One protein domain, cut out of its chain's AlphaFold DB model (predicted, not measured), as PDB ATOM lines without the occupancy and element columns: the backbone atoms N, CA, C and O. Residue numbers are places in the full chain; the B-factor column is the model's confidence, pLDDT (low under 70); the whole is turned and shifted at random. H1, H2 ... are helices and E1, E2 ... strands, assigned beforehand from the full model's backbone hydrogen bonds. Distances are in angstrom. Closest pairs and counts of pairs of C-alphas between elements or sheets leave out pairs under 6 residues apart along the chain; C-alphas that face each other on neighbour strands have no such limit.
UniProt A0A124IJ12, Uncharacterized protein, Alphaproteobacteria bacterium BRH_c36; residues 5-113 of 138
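What this domain is: This is residues 5 to 113 of the 138 residues of an uncharacterized protein of Alphaproteobacteria bacterium BRH_c36 (UniProt A0A124IJ12). A strongly twisted wall of four strands has the long helix H1 laid across one face and the short H2 on that same face; the small helix H3 lies away from the sheet, after the long unnamed stretch 86 to 101. The 109 printed residues run E1, E2, E3, E4, H1, H2, H3, and the antiparallel sheet E1 E2 E3 E4 is a meander, each strand the neighbour of the one before. The class is mixed, with under half of the residues in named elements. The whole is compact, with a radius of gyration of the C-alphas of 14.1 A and spans of 36 by 34 by 27 A.

Where its parts are: Find C-alpha 5 at (-34.682, -19.830, -39.299), where E1, residues 5 to 7, begins. E2 is residues 13 to 18, E3 residues 23 to 29, 20.2 A long, and E4 residues 36 to 42, 20.1 A. H1, residues 51 to 69, runs 27.2 A. H2 is residues 81 to 85; H3, residues 102 to 108, ends at C-alpha 108 (-45.890, -19.486, -30.398).

How they stand to each other: Look at hairpin E3 and E4: N 24 and O 41 are 2.8 A apart. In E2 and E3, N 27 and O 15 are 2.9 A apart; in E1 and E2, N 6 and O 14, 2.8 A. H1 makes two layers with the sheet, at a height of 8.7 A, across the strands at 82 degrees to E2 on the local plane; its closest C-alphas to E2 are Thr 61 and Gly 18, 7.1 A. H2 is on the same face, only just over E3, with 3 C-alphas falling on it; the closest C-alphas are Tyr 81 and Pro 29, 6.1 A. H3 is not on the sheet, but residues 111 to 112 pair antiparallel with 6 to 7. In H1, H2 and H3 every O i to N i+4 pair is within hydrogen-bond range.

The domain as a whole: The farthest C-alphas, Ser 72 and Arg 103, are 38.2 A apart. The printed part has no cut; links H1 to H2 and H2 to H3 are long. Mean pLDDT of the printed part is 73.5, with residues 88 to 113 among those under 70.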
ATOM      1  N   HIS A   5     -34.458 -18.536 -39.918       71.25
ATOM      2  CA  HIS A   5     -34.682 -19.830 -39.299       71.25
ATOM      3  C   HIS A   5     -35.176 -19.617 -37.869       71.25
ATOM      4  O   HIS A   5     -34.612 -18.829 -37.104       71.25
ATOM      5  N   THR A   6     -36.262 -20.292 -37.521       69.69
ATOM      6  CA  THR A   6     -36.829 -20.260 -36.179       69.69
ATOM      7  C   THR A   6     -37.144 -21.670 -35.716       69.69
ATOM      8  O   THR A   6     -37.513 -22.517 -36.526       69.69
ATOM      9  N   GLN A   7     -37.009 -21.911 -34.418       71.38
ATOM     10  CA  GLN A   7     -37.316 -23.198 -33.805       71.38
ATOM     11  C   GLN A   7     -38.150 -22.986 -32.541       71.38
ATOM     12  O   GLN A   7     -37.906 -22.022 -31.810       71.38
ATOM     13  N   ASN A   8     -39.134 -23.853 -32.295       71.94
ATOM     14  CA  ASN A   8     -39.905 -23.847 -31.050       71.94
ATOM     15  C   ASN A   8     -39.333 -24.820 -30.002       71.94
ATOM     16  O   ASN A   8     -38.429 -25.607 -30.279       71.94
ATOM     17  N   ALA A   9     -39.891 -24.796 -28.788       65.88
ATOM     18  CA  ALA A   9     -39.483 -25.679 -27.690       65.88
ATOM     19  C   ALA A   9     -39.702 -27.183 -27.970       65.88
ATOM     20  O   ALA A   9     -39.065 -28.017 -27.330       65.88
ATOM     21  N   ASN A  10     -40.568 -27.524 -28.928       70.38
ATOM     22  CA  ASN A  10     -40.829 -28.903 -29.347       70.38
ATOM     23  C   ASN A  10     -39.844 -29.387 -30.425       70.38
ATOM     24  O   ASN A  10     -39.881 -30.552 -30.811       70.38
ATOM     25  N   GLY A  11     -38.959 -28.506 -30.902       69.75
ATOM     26  CA  GLY A  11     -37.988 -28.799 -31.947       69.75
ATOM     27  C   GLY A  11     -38.488 -28.550 -33.370       69.75
ATOM     28  O   GLY A  11     -37.689 -28.702 -34.294       69.75
ATOM     29  N   ASP A  12     -39.741 -28.122 -33.558       77.31
ATOM     30  CA  ASP A  12     -40.286 -27.798 -34.877       77.31
ATOM     31  C   ASP A  12     -39.567 -26.581 -35.452       77.31
ATOM     32  O   ASP A  12     -39.327 -25.594 -34.748       77.31
ATOM     33  N   THR A  13     -39.259 -26.632 -36.746       78.31
ATOM     34  CA  THR A  13     -38.538 -25.572 -37.447       78.31
ATOM     35  C   THR A  13     -39.423 -24.870 -38.467       78.31
ATOM     36  O   THR A  13     -40.253 -25.467 -39.150       78.31
ATOM     37  N   ARG A  14     -39.244 -23.553 -38.569       83.81
ATOM     38  CA  ARG A  14     -39.892 -22.704 -39.569       83.81
ATOM     39  C   ARG A  14     -38.866 -21.812 -40.215       83.81
ATOM     40  O   ARG A  14     -38.004 -21.246 -39.538       83.81
ATOM     41  N   LEU A  15     -39.025 -21.632 -41.515       79.81
ATOM     42  CA  LEU A  15     -38.162 -20.774 -42.297       79.81
ATOM     43  C   LEU A  15     -39.017 -19.701 -42.961       79.81
ATOM     44  O   LEU A  15     -39.783 -19.963 -43.887       79.81
ATOM     45  N   TYR A  16     -38.917 -18.481 -42.444       81.25
ATOM     46  CA  TYR A  16     -39.602 -17.327 -43.017       81.25
ATOM     47  C   TYR A  16     -38.873 -16.914 -44.283       81.25
ATOM     48  O   TYR A  16     -37.682 -16.661 -44.191       81.25
ATOM     49  N   ILE A  17     -39.564 -16.844 -45.425       78.88
ATOM     50  CA  ILE A  17     -38.963 -16.520 -46.739       78.88
ATOM     51  C   ILE A  17     -39.349 -15.131 -47.259       78.88
ATOM     52  O   ILE A  17     -38.934 -14.711 -48.340       78.88
ATOM     53  N   GLY A  18     -40.127 -14.385 -46.478       71.12
ATOM     54  CA  GLY A  18     -40.506 -13.018 -46.795       71.12
ATOM     55  C   GLY A  18     -41.707 -12.543 -45.993       71.12
ATOM     56  O   GLY A  18     -42.147 -13.170 -45.028       71.12
ATOM     57  N   GLY A  19     -42.225 -11.395 -46.410       62.91
ATOM     58  CA  GLY A  19     -43.515 -10.886 -45.979       62.91
ATOM     59  C   GLY A  19     -43.647  -9.388 -46.202       62.91
ATOM     60  O   GLY A  19     -42.683  -8.631 -46.089       62.91
ATOM     61  N   LYS A  20     -44.863  -8.974 -46.541       61.31
ATOM     62  CA  LYS A  20     -45.273  -7.568 -46.602       61.31
ATOM     63  C   LYS A  20     -45.793  -7.183 -45.213       61.31
ATOM     64  O   LYS A  20     -46.146  -8.067 -44.439       61.31
ATOM     65  N   GLY A  21     -45.886  -5.896 -44.876       58.31
ATOM     66  CA  GLY A  21     -46.443  -5.450 -43.582       58.31
ATOM     67  C   GLY A  21     -47.813  -6.060 -43.222       58.31
ATOM     68  O   GLY A  21     -48.164  -6.082 -42.048       58.31
ATOM     69  N   SER A  22     -48.527  -6.609 -44.216       64.12
ATOM     70  CA  SER A  22     -49.791  -7.332 -44.065       64.12
ATOM     71  C   SER A  22     -49.764  -8.854 -44.247       64.12
ATOM     72  O   SER A  22     -50.804  -9.471 -44.063       64.12
ATOM     73  N   LEU A  23     -48.644  -9.479 -44.629       74.31
ATOM     74  CA  LEU A  23     -48.583 -10.927 -44.886       74.31
ATOM     75  C   LEU A  23     -47.330 -11.564 -44.315       74.31
ATOM     76  O   LEU A  23     -46.230 -11.033 -44.463       74.31
ATOM     77  N   GLU A  24     -47.478 -12.748 -43.743       78.44
ATOM     78  CA  GLU A  24     -46.391 -13.608 -43.301       78.44
ATOM     79  C   GLU A  24     -46.277 -14.823 -44.217       78.44
ATOM     80  O   GLU A  24     -47.276 -15.459 -44.531       78.44
ATOM     81  N   CYS A  25     -45.055 -15.122 -44.669       84.00
ATOM     82  CA  CYS A  25     -44.774 -16.266 -45.529       84.00
ATOM     83  C   CYS A  25     -43.675 -17.117 -44.894       84.00
ATOM     84  O   CYS A  25     -42.578 -16.606 -44.634       84.00
ATOM     85  N   TRP A  26     -43.942 -18.401 -44.674       87.50
ATOM     86  CA  TRP A  26     -42.948 -19.338 -44.154       87.50
ATOM     87  C   TRP A  26     -43.107 -20.724 -44.763       87.50
ATOM     88  O   TRP A  26     -44.136 -21.049 -45.354       87.50
ATOM     89  N   ILE A  27     -42.061 -21.532 -44.621       88.69
ATOM     90  CA  ILE A  27     -42.081 -22.950 -44.956       88.69
ATOM     91  C   ILE A  27     -41.782 -23.799 -43.720       88.69
ATOM     92  O   ILE A  27     -40.989 -23.409 -42.855       88.69
ATOM     93  N   GLU A  28     -42.415 -24.964 -43.661       88.88
ATOM     94  CA  GLU A  28     -42.229 -25.975 -42.613       88.88
ATOM     95  C   GLU A  28     -41.765 -27.284 -43.251       88.88
ATOM     96  O   GLU A  28     -42.301 -27.654 -44.307       88.88
ATOM     97  N   PRO A  29     -40.802 -28.004 -42.650       88.50
ATOM     98  CA  PRO A  29     -40.460 -29.332 -43.123       88.50
ATOM     99  C   PRO A  29     -41.644 -30.269 -42.887       88.50
ATOM    100  O   PRO A  29     -42.330 -30.215 -41.864       88.50
ATOM    101  N   ARG A  30     -41.892 -31.167 -43.836       86.25
ATOM    102  CA  ARG A  30     -42.793 -32.292 -43.598       86.25
ATOM    103  C   ARG A  30     -42.088 -33.337 -42.738       86.25
ATOM    104  O   ARG A  30     -40.866 -33.375 -42.641       86.25
ATOM    105  N   LYS A  31     -42.871 -34.235 -42.130       79.12
ATOM    106  CA  LYS A  31     -42.360 -35.325 -41.274       79.12
ATOM    107  C   LYS A  31     -41.368 -36.258 -41.983       79.12
ATOM    108  O   LYS A  31     -40.661 -37.000 -41.314       79.12
ATOM    109  N   ASP A  32     -41.343 -36.246 -43.314       74.94
ATOM    110  CA  ASP A  32     -40.390 -36.999 -44.129       74.94
ATOM    111  C   ASP A  32     -38.995 -36.348 -44.199       74.94
ATOM    112  O   ASP A  32     -38.060 -36.986 -44.679       74.94
ATOM    113  N   GLY A  33     -38.854 -35.092 -43.753       65.94
ATOM    114  CA  GLY A  33     -37.623 -34.300 -43.813       65.94
ATOM    115  C   GLY A  33     -37.138 -33.991 -45.232       65.94
ATOM    116  O   GLY A  33     -36.071 -33.424 -45.402       65.94
ATOM    117  N   ARG A  34     -37.885 -34.379 -46.270       71.25
ATOM    118  CA  ARG A  34     -37.469 -34.249 -47.678       71.25
ATOM    119  C   ARG A  34     -38.284 -33.220 -48.426       71.25
ATOM    120  O   ARG A  34     -37.799 -32.636 -49.388       71.25
ATOM    121  N   THR A  35     -39.521 -33.019 -47.995       83.69
ATOM    122  CA  THR A  35     -40.440 -32.064 -48.597       83.69
ATOM    123  C   THR A  35     -40.846 -31.021 -47.570       83.69
ATOM    124  O   THR A  35     -40.560 -31.126 -46.375       83.69
ATOM    125  N   TRP A  36     -41.498 -29.966 -48.030       91.00
ATOM    126  CA  TRP A  36     -41.903 -28.852 -47.185       91.00
ATOM    127  C   TRP A  36     -43.265 -28.329 -47.617       91.00
ATOM    128  O   TRP A  36     -43.749 -28.609 -48.714       91.00
ATOM    129  N   THR A  37     -43.904 -27.590 -46.719       90.38
ATOM    130  CA  THR A  37     -45.203 -26.958 -46.967       90.38
ATOM    131  C   THR A  37     -45.037 -25.448 -46.925       90.38
ATOM    132  O   THR A  37     -44.350 -24.934 -46.048       90.38
ATOM    133  N   PHE A  38     -45.645 -24.740 -47.879       90.25
ATOM    134  CA  PHE A  38     -45.697 -23.280 -47.891       90.25
ATOM    135  C   PHE A  38     -46.925 -22.778 -47.142       90.25
ATOM    136  O   PHE A  38     -48.041 -23.239 -47.383       90.25
ATOM    137  N   HIS A  39     -46.710 -21.787 -46.285       88.75
ATOM    138  CA  HIS A  39     -47.741 -21.136 -45.502       88.75
ATOM    139  C   HIS A  39     -47.762 -19.639 -45.805       88.75
ATOM    140  O   HIS A  39     -46.717 -18.988 -45.915       88.75
ATOM    141  N   LEU A  40     -48.975 -19.104 -45.917       86.88
ATOM    142  CA  LEU A  40     -49.256 -17.685 -46.075       86.88
ATOM    143  C   LEU A  40     -50.343 -17.298 -45.075       86.88
ATOM    144  O   LEU A  40     -51.418 -17.895 -45.098       86.88
ATOM    145  N   ASP A  41     -50.081 -16.291 -44.251       83.75
ATOM    146  CA  ASP A  41     -51.052 -15.789 -43.275       83.75
ATOM    147  C   ASP A  41     -51.081 -14.257 -43.239       83.75
ATOM    148  O   ASP A  41     -50.142 -13.589 -43.681       83.75
ATOM    149  N   GLU A  42     -52.171 -13.689 -42.730       77.56
ATOM    150  CA  GLU A  42     -52.292 -12.254 -42.493       77.56
ATOM    151  C   GLU A  42     -51.402 -11.828 -41.321       77.56
ATOM    152  O   GLU A  42     -51.405 -12.418 -40.238       77.56
ATOM    153  N   ALA A  43     -50.636 -10.758 -41.525       68.50
ATOM    154  CA  ALA A  43     -49.900 -10.140 -40.438       68.50
ATOM    155  C   ALA A  43     -50.872  -9.375 -39.530       68.50
ATOM    156  O   ALA A  43     -51.764  -8.670 -39.998       68.50
ATOM    157  N   VAL A  44     -50.635  -9.446 -38.221       64.12
ATOM    158  CA  VAL A  44     -51.497  -8.852 -37.181       64.12
ATOM    159  C   VAL A  44     -51.679  -7.335 -37.343       64.12
ATOM    160  O   VAL A  44     -52.697  -6.788 -36.939       64.12
ATOM    161  N   THR A  45     -50.700  -6.647 -37.930       62.38
ATOM    162  CA  THR A  45     -50.709  -5.186 -38.129       62.38
ATOM    163  C   THR A  45     -51.005  -4.780 -39.577       62.38
ATOM    164  O   THR A  45     -50.695  -3.663 -39.984       62.38
ATOM    165  N   GLY A  46     -51.525  -5.709 -40.377       63.38
ATOM    166  CA  GLY A  46     -51.726  -5.555 -41.807       63.38
ATOM    167  C   GLY A  46     -53.052  -4.935 -42.215       63.38
ATOM    168  O   GLY A  46     -54.087  -5.210 -41.619       63.38
ATOM    169  N   ASN A  47     -53.046  -4.199 -43.326       69.88
ATOM    170  CA  ASN A  47     -54.267  -3.978 -44.102       69.88
ATOM    171  C   ASN A  47     -54.761  -5.308 -44.678       69.88
ATOM    172  O   ASN A  47     -53.948  -6.082 -45.193       69.88
ATOM    173  N   HIS A  48     -56.076  -5.522 -44.662       75.56
ATOM    174  CA  HIS A  48     -56.693  -6.674 -45.305       75.56
ATOM    175  C   HIS A  48     -56.372  -6.679 -46.805       75.56
ATOM    176  O   HIS A  48     -56.567  -5.680 -47.498       75.56
ATOM    177  N   LEU A  49     -55.858  -7.803 -47.299       78.56
ATOM    178  CA  LEU A  49     -55.568  -8.000 -48.717       78.56
ATOM    179  C   LEU A  49     -56.631  -8.878 -49.352       78.56
ATOM    180  O   LEU A  49     -57.077  -9.851 -48.732       78.56
ATOM    181  N   SER A  50     -56.976  -8.574 -50.602       85.06
ATOM    182  CA  SER A  50     -57.879  -9.416 -51.378       85.06
ATOM    183  C   SER A  50     -57.277 -10.819 -51.586       85.06
ATOM    184  O   SER A  50     -56.050 -10.982 -51.550       85.06
ATOM    185  N   PRO A  51     -58.103 -11.856 -51.808       86.31
ATOM    186  CA  PRO A  51     -57.604 -13.192 -52.134       86.31
ATOM    187  C   PRO A  51     -56.666 -13.214 -53.355       86.31
ATOM    188  O   PRO A  51     -55.675 -13.947 -53.352       86.31
ATOM    189  N   ASP A  52     -56.928 -12.374 -54.358       87.00
ATOM    190  CA  ASP A  52     -56.104 -12.278 -55.565       87.00
ATOM    191  C   ASP A  52     -54.729 -11.672 -55.276       87.00
ATOM    192  O   ASP A  52     -53.712 -12.228 -55.703       87.00
ATOM    193  N   ASP A  53     -54.667 -10.607 -54.470       84.31
ATOM    194  CA  ASP A  53     -53.396 -10.006 -54.043       84.31
ATOM    195  C   ASP A  53     -52.547 -11.003 -53.250       84.31
ATOM    196  O   ASP A  53     -51.330 -11.095 -53.434       84.31
ATOM    197  N   ARG A  54     -53.187 -11.796 -52.380       85.81
ATOM    198  CA  ARG A  54     -52.516 -12.863 -51.620       85.81
ATOM    199  C   ARG A  54     -51.944 -13.924 -52.544       85.81
ATOM    200  O   ARG A  54     -50.798 -14.338 -52.366       85.81
ATOM    201  N   ARG A  55     -52.721 -14.350 -53.542       88.31
ATOM    202  CA  ARG A  55     -52.290 -15.348 -54.525       88.31
ATOM    203  C   ARG A  55     -51.107 -14.841 -55.340       88.31
ATOM    204  O   ARG A  55     -50.119 -15.559 -55.479       88.31
ATOM    205  N   GLN A  56     -51.176 -13.611 -55.846       87.62
ATOM    206  CA  GLN A  56     -50.069 -12.995 -56.576       87.62
ATOM    207  C   GLN A  56     -48.820 -12.894 -55.699       87.62
ATOM    208  O   GLN A  56     -47.730 -13.260 -56.137       87.62
ATOM    209  N   TRP A  57     -48.975 -12.483 -54.440       85.81
ATOM    210  CA  TRP A  57     -47.864 -12.406 -53.499       85.81
ATOM    211  C   TRP A  57     -47.206 -13.768 -53.246       85.81
ATOM    212  O   TRP A  57     -45.977 -13.871 -53.265       85.81
ATOM    213  N   ALA A  58     -48.005 -14.822 -53.055       87.75
ATOM    214  CA  ALA A  58     -47.502 -16.186 -52.905       87.75
ATOM    215  C   ALA A  58     -46.702 -16.632 -54.136       87.75
ATOM    216  O   ALA A  58     -45.574 -17.102 -53.998       87.75
ATOM    217  N   ILE A  59     -47.248 -16.419 -55.338       90.38
ATOM    218  CA  ILE A  59     -46.582 -16.758 -56.602       90.38
ATOM    219  C   ILE A  59     -45.249 -16.012 -56.725       90.38
ATOM    220  O   ILE A  59     -44.218 -16.634 -56.969       90.38
ATOM    221  N   HIS A  60     -45.242 -14.697 -56.496       89.06
ATOM    222  CA  HIS A  60     -44.019 -13.893 -56.544       89.06
ATOM    223  C   HIS A  60     -42.969 -14.362 -55.531       89.06
ATOM    224  O   HIS A  60     -41.785 -14.428 -55.859       89.06
ATOM    225  N   THR A  61     -43.399 -14.724 -54.320       87.25
ATOM    226  CA  THR A  61     -42.508 -15.229 -53.268       87.25
ATOM    227  C   THR A  61     -41.860 -16.550 -53.687       87.25
ATOM    228  O   THR A  61     -40.644 -16.694 -53.576       87.25
ATOM    229  N   LEU A  62     -42.639 -17.492 -54.228       89.75
ATOM    230  CA  LEU A  62     -42.131 -18.788 -54.688       89.75
ATOM    231  C   LEU A  62     -41.213 -18.656 -55.912       89.75
ATOM    232  O   LEU A  62     -40.177 -19.313 -55.968       89.75
ATOM    233  N   ILE A  63     -41.533 -17.769 -56.860       91.00
ATOM    234  CA  ILE A  63     -40.652 -17.478 -58.004       91.00
ATOM    235  C   ILE A  63     -39.321 -16.891 -57.519       91.00
ATOM    236  O   ILE A  63     -38.263 -17.319 -57.975       91.00
ATOM    237  N   SER A  64     -39.349 -15.949 -56.571       87.62
ATOM    238  CA  SER A  64     -38.127 -15.364 -56.006       87.62
ATOM    239  C   SER A  64     -37.287 -16.393 -55.241       87.62
ATOM    240  O   SER A  64     -36.054 -16.350 -55.311       87.62
ATOM    241  N   LEU A  65     -37.932 -17.337 -54.550       86.94
ATOM    242  CA  LEU A  65     -37.250 -18.455 -53.902       86.94
ATOM    243  C   LEU A  65     -36.565 -19.362 -54.933       86.94
ATOM    244  O   LEU A  65     -35.379 -19.652 -54.792       86.94
ATOM    245  N   ALA A  66     -37.271 -19.747 -56.001       89.81
ATOM    246  CA  ALA A  66     -36.710 -20.557 -57.083       89.81
ATOM    247  C   ALA A  66     -35.511 -19.871 -57.761       89.81
ATOM    248  O   ALA A  66     -34.472 -20.495 -57.962       89.81
ATOM    249  N   GLN A  67     -35.610 -18.564 -58.019       89.06
ATOM    250  CA  GLN A  67     -34.499 -17.761 -58.540       89.06
ATOM    251  C   GLN A  67     -33.291 -17.759 -57.597       89.06
ATOM    252  O   GLN A  67     -32.160 -17.888 -58.053       89.06
ATOM    253  N   SER A  68     -33.521 -17.652 -56.285       85.81
ATOM    254  CA  SER A  68     -32.443 -17.655 -55.285       85.81
ATOM    255  C   SER A  68     -31.741 -19.013 -55.184       85.81
ATOM    256  O   SER A  68     -30.553 -19.070 -54.884       85.81
ATOM    257  N   LEU A  69     -32.467 -20.099 -55.455       87.38
ATOM    258  CA  LEU A  69     -31.940 -21.465 -55.544       87.38
ATOM    259  C   LEU A  69     -31.344 -21.793 -56.920       87.38
ATOM    260  O   LEU A  69     -30.761 -22.861 -57.080       87.38
ATOM    261  N   ASN A  70     -31.495 -20.903 -57.906       89.44
ATOM    262  CA  ASN A  70     -31.149 -21.145 -59.305       89.44
ATOM    263  C   ASN A  70     -31.831 -22.402 -59.891       89.44
ATOM    264  O   ASN A  70     -31.205 -23.206 -60.579       89.44
ATOM    265  N   VAL A  71     -33.125 -22.576 -59.603       91.38
ATOM    266  CA  VAL A  71     -33.947 -23.693 -60.098       91.38
ATOM    267  C   VAL A  71     -35.203 -23.190 -60.804       91.38
ATOM    268  O   VAL A  71     -35.641 -22.055 -60.606       91.38
ATOM    269  N   SER A  72     -35.814 -24.048 -61.623       92.50
ATOM    270  CA  SER A  72     -37.127 -23.762 -62.203       92.50
ATOM    271  C   SER A  72     -38.195 -23.699 -61.102       92.50
ATOM    272  O   SER A  72     -38.193 -24.547 -60.206       92.50
ATOM    273  N   PRO A  73     -39.171 -22.771 -61.167       89.75
ATOM    274  CA  PRO A  73     -40.297 -22.747 -60.232       89.75
ATOM    275  C   PRO A  73     -41.088 -24.061 -60.174       89.75
ATOM    276  O   PRO A  73     -41.688 -24.362 -59.146       89.75
ATOM    277  N   GLN A  74     -41.087 -24.844 -61.258       90.12
ATOM    278  CA  GLN A  74     -41.761 -26.146 -61.320       90.12
ATOM    279  C   GLN A  74     -41.045 -27.216 -60.485       90.12
ATOM    280  O   GLN A  74     -41.703 -28.076 -59.904       90.12
ATOM    281  N   ASP A  75     -39.721 -27.118 -60.365       90.00
ATOM    282  CA  ASP A  75     -38.891 -28.088 -59.645       90.00
ATOM    283  C   ASP A  75     -38.761 -27.752 -58.156       90.00
ATOM    284  O   ASP A  75     -38.286 -28.566 -57.365       90.00
ATOM    285  N   LEU A  76     -39.212 -26.561 -57.752       88.00
ATOM    286  CA  LEU A  76     -39.074 -26.032 -56.400       88.00
ATOM    287  C   LEU A  76     -39.587 -27.006 -55.321       88.00
ATOM    288  O   LEU A  76     -38.936 -27.175 -54.294       88.00
ATOM    289  N   ALA A  77     -40.700 -27.702 -55.572       87.44
ATOM    290  CA  ALA A  77     -41.286 -28.668 -54.636       87.44
ATOM    291  C   ALA A  77     -40.405 -29.904 -54.369       87.44
ATOM    292  O   ALA A  77     -40.613 -30.598 -53.376       87.44
ATOM    293  N   SER A  78     -39.441 -30.190 -55.250       87.50
ATOM    294  CA  SER A  78     -38.498 -31.305 -55.098       87.50
ATOM    295  C   SER A  78     -37.246 -30.932 -54.301       87.50
ATOM    296  O   SER A  78     -36.478 -31.812 -53.911       87.50
ATOM    297  N   ILE A  79     -37.036 -29.636 -54.051       88.56
ATOM    298  CA  ILE A  79     -35.857 -29.146 -53.344       88.56
ATOM    299  C   ILE A  79     -35.973 -29.478 -51.851       88.56
ATOM    300  O   ILE A  79     -36.969 -29.093 -51.231       88.56
ATOM    301  N   PRO A  80     -34.958 -30.135 -51.254       87.75
ATOM    302  CA  PRO A  80     -34.947 -30.440 -49.830       87.75
ATOM    303  C   PRO A  80     -35.029 -29.185 -48.964       87.75
ATOM    304  O   PRO A  80     -34.468 -28.136 -49.297       87.75
ATOM    305  N   TYR A  81     -35.677 -29.310 -47.807       85.44
ATOM    306  CA  TYR A  81     -35.826 -28.211 -46.855       85.44
ATOM    307  C   TYR A  81     -34.466 -27.646 -46.409       85.44
ATOM    308  O   TYR A  81     -34.296 -26.431 -46.296       85.44
ATOM    309  N   GLU A  82     -33.460 -28.503 -46.236       83.12
ATOM    310  CA  GLU A  82     -32.103 -28.135 -45.825       83.12
ATOM    311  C   GLU A  82     -31.393 -27.269 -46.871       83.12
ATOM    312  O   GLU A  82     -30.663 -26.338 -46.520       83.12
ATOM    313  N   ALA A  83     -31.630 -27.527 -48.161       83.62
ATOM    314  CA  ALA A  83     -31.074 -26.714 -49.239       83.62
ATOM    315  C   ALA A  83     -31.663 -25.296 -49.221       83.62
ATOM    316  O   ALA A  83     -30.956 -24.320 -49.465       83.62
ATOM    317  N   ILE A  84     -32.937 -25.164 -48.840       84.94
ATOM    318  CA  ILE A  84     -33.579 -23.861 -48.644       84.94
ATOM    319  C   ILE A  84     -33.043 -23.174 -47.381       84.94
ATOM    320  O   ILE A  84     -32.785 -21.970 -47.397       84.94
ATOM    321  N   CYS A  85     -32.789 -23.930 -46.307       79.69
ATOM    322  CA  CYS A  85     -32.128 -23.428 -45.095       79.69
ATOM    323  C   CYS A  85     -30.733 -22.861 -45.371       79.69
ATOM    324  O   CYS A  85     -30.327 -21.878 -44.746       79.69
ATOM    325  N   ALA A  86     -30.004 -23.442 -46.325       78.81
ATOM    326  CA  ALA A  86     -28.676 -22.972 -46.698       78.81
ATOM    327  C   ALA A  86     -28.682 -21.550 -47.289       78.81
ATOM    328  O   ALA A  86     -27.671 -20.861 -47.173       78.81
ATOM    329  N   LEU A  87     -29.817 -21.068 -47.816       74.44
ATOM    330  CA  LEU A  87     -29.982 -19.695 -48.314       74.44
ATOM    331  C   LEU A  87     -30.106 -18.630 -47.210       74.44
ATOM    332  O   LEU A  87     -30.426 -17.474 -47.504       74.44
ATOM    333  N   HIS A  88     -29.875 -18.990 -45.944       66.44
ATOM    334  CA  HIS A  88     -29.845 -18.024 -44.851       66.44
ATOM    335  C   HIS A  88     -28.876 -16.870 -45.145       66.44
ATOM    336  O   HIS A  88     -27.720 -17.064 -45.528       66.44
ATOM    337  N   ALA A  89     -29.348 -15.643 -44.930       58.66
ATOM    338  CA  ALA A  89     -28.460 -14.496 -44.899       58.66
ATOM    339  C   ALA A  89     -27.579 -14.619 -43.648       58.66
ATOM    340  O   ALA A  89     -28.081 -14.793 -42.537       58.66
ATOM    341  N   THR A  90     -26.259 -14.538 -43.819       52.06
ATOM    342  CA  THR A  90     -25.292 -14.581 -42.707       52.06
ATOM    343  C   THR A  90     -25.463 -13.384 -41.765       52.06
ATOM    344  O   THR A  90     -25.092 -13.450 -40.593       52.06
ATOM    345  N   ASP A  91     -26.058 -12.304 -42.278       51.41
ATOM    346  CA  ASP A  91     -26.455 -11.125 -41.525       51.41
ATOM    347  C   ASP A  91     -27.945 -11.213 -41.119       51.41
ATOM    348  O   ASP A  91     -28.823 -11.104 -41.981       51.41
ATOM    349  N   PRO A  92     -28.265 -11.358 -39.817       48.88
ATOM    350  CA  PRO A  92     -29.643 -11.376 -39.322       48.88
ATOM    351  C   PRO A  92     -30.367 -10.027 -39.489       48.88
ATOM    352  O   PRO A  92     -31.580  -9.952 -39.292       48.88
ATOM    353  N   PHE A  93     -29.646  -8.958 -39.845       46.91
ATOM    354  CA  PHE A  93     -30.197  -7.637 -40.130       46.91
ATOM    355  C   PHE A  93     -30.340  -7.347 -41.626       46.91
ATOM    356  O   PHE A  93     -30.999  -6.359 -41.972       46.91
ATOM    357  N   ALA A  94     -29.803  -8.195 -42.508       42.97
ATOM    358  CA  ALA A  94     -29.975  -8.056 -43.946       42.97
ATOM    359  C   ALA A  94     -31.451  -8.284 -44.303       42.97
ATOM    360  O   ALA A  94     -31.944  -9.407 -44.368       42.97
ATOM    361  N   GLY A  95     -32.167  -7.175 -44.505       46.00
ATOM    362  CA  GLY A  95     -33.551  -7.137 -44.969       46.00
ATOM    363  C   GLY A  95     -34.639  -6.943 -43.906       46.00
ATOM    364  O   GLY A  95     -35.799  -6.967 -44.284       46.00
ATOM    365  N   ARG A  96     -34.312  -6.728 -42.620       42.22
ATOM    366  CA  ARG A  96     -35.257  -6.486 -41.492       42.22
ATOM    367  C   ARG A  96     -36.759  -6.475 -41.856       42.22
ATOM    368  O   ARG A  96     -37.268  -5.484 -42.382       42.22
ATOM    369  N   ARG A  97     -37.509  -7.510 -41.454       48.03
ATOM    370  CA  ARG A  97     -38.951  -7.327 -41.221       48.03
ATOM    371  C   ARG A  97     -39.161  -6.513 -39.944       48.03
ATOM    372  O   ARG A  97     -38.391  -6.609 -38.988       48.03
ATOM    373  N   VAL A  98     -40.225  -5.712 -39.976       44.81
ATOM    374  CA  VAL A  98     -40.833  -5.018 -38.836       44.81
ATOM    375  C   VAL A  98     -40.992  -6.000 -37.679       44.81
ATOM    376  O   VAL A  98     -41.432  -7.131 -37.880       44.81
ATOM    377  N   ALA A  99     -40.595  -5.564 -36.483       36.78
ATOM    378  CA  ALA A  99     -40.639  -6.360 -35.267       36.78
ATOM    379  C   ALA A  99     -42.021  -7.001 -35.079       36.78
ATOM    380  O   ALA A  99     -43.028  -6.296 -35.005       36.78
ATOM    381  N   GLN A 100     -42.070  -8.330 -34.950       43.56
ATOM    382  CA  GLN A 100     -43.234  -8.952 -34.335       43.56
ATOM    383  C   GLN A 100     -43.383  -8.402 -32.915       43.56
ATOM    384  O   GLN A 100     -42.396  -8.172 -32.208       43.56
ATOM    385  N   SER A 101     -44.624  -8.174 -32.484       42.69
ATOM    386  CA  SER A 101     -44.863  -7.825 -31.086       42.69
ATOM    387  C   SER A 101     -44.349  -8.967 -30.200       42.69
ATOM    388  O   SER A 101     -44.618 -10.138 -30.480       42.69
ATOM    389  N   LYS A 102     -43.641  -8.628 -29.114       49.47
ATOM    390  CA  LYS A 102     -43.087  -9.586 -28.132       49.47
ATOM    391  C   LYS A 102     -44.094 -10.662 -27.690       49.47
ATOM    392  O   LYS A 102     -43.693 -11.752 -27.306       49.47
ATOM    393  N   ARG A 103     -45.395 -10.363 -27.760       43.78
ATOM    394  CA  ARG A 103     -46.496 -11.228 -27.331       43.78
ATOM    395  C   ARG A 103     -46.630 -12.516 -28.157       43.78
ATOM    396  O   ARG A 103     -46.821 -13.566 -27.561       43.78
ATOM    397  N   ARG A 104     -46.445 -12.481 -29.486       47.00
ATOM    398  CA  ARG A 104     -46.547 -13.696 -30.329       47.00
ATOM    399  C   ARG A 104     -45.300 -14.575 -30.296       47.00
ATOM    400  O   ARG A 104     -45.423 -15.791 -30.382       47.00
ATOM    401  N   THR A 105     -44.119 -13.990 -30.096       49.97
ATOM    402  CA  THR A 105     -42.899 -14.771 -29.824       49.97
ATOM    403  C   THR A 105     -43.067 -15.610 -28.554       49.97
ATOM    404  O   THR A 105     -42.616 -16.749 -28.504       49.97
ATOM    405  N   ILE A 106     -43.773 -15.066 -27.555       51.22
ATOM    406  CA  ILE A 106     -44.095 -15.758 -26.302       51.22
ATOM    407  C   ILE A 106     -45.227 -16.788 -26.496       51.22
ATOM    408  O   ILE A 106     -45.122 -17.883 -25.959       51.22
ATOM    409  N   GLU A 107     -46.274 -16.486 -27.276       47.59
ATOM    410  CA  GLU A 107     -47.407 -17.411 -27.506       47.59
ATOM    411  C   GLU A 107     -47.076 -18.600 -28.427       47.59
ATOM    412  O   GLU A 107     -47.591 -19.692 -28.207       47.59
ATOM    413  N   ALA A 108     -46.232 -18.419 -29.450       50.88
ATOM    414  CA  ALA A 108     -45.890 -19.486 -30.398       50.88
ATOM    415  C   ALA A 108     -44.577 -20.217 -30.054       50.88
ATOM    416  O   ALA A 108     -44.315 -21.295 -30.584       50.88
ATOM    417  N   GLY A 109     -43.731 -19.631 -29.199       54.03
ATOM    418  CA  GLY A 109     -42.479 -20.233 -28.731       54.03
ATOM    419  C   GLY A 109     -41.358 -20.342 -29.773       54.03
ATOM    420  O   GLY A 109     -40.310 -20.894 -29.454       54.03
ATOM    421  N   PHE A 110     -41.542 -19.833 -30.997       49.75
ATOM    422  CA  PHE A 110     -40.524 -19.863 -32.051       49.75
ATOM    423  C   PHE A 110     -39.498 -18.742 -31.853       49.75
ATOM    424  O   PHE A 110     -39.829 -17.558 -31.939       49.75
ATOM    425  N   MET A 111     -38.239 -19.112 -31.617       55.69
ATOM    426  CA  MET A 111     -37.120 -18.176 -31.494       55.69
ATOM    427  C   MET A 111     -36.221 -18.241 -32.724       55.69
ATOM    428  O   MET A 111     -36.019 -19.316 -33.283       55.69
ATOM    429  N   ALA A 112     -35.674 -17.095 -33.141       56.00
ATOM    430  CA  ALA A 112     -34.685 -17.048 -34.213       56.00
ATOM    431  C   ALA A 112     -33.433 -17.822 -33.792       56.00
ATOM    432  O   ALA A 112     -32.798 -17.496 -32.789       56.00
ATOM    433  N   THR A 113     -33.082 -18.845 -34.560       53.59
ATOM    434  CA  THR A 113     -31.918 -19.695 -34.313       53.59
ATOM    435  C   THR A 113     -31.037 -19.702 -35.550       53.59
ATOM    436  O   THR A 113     -31.518 -19.592 -36.677       53.59
TER     437      THR A 113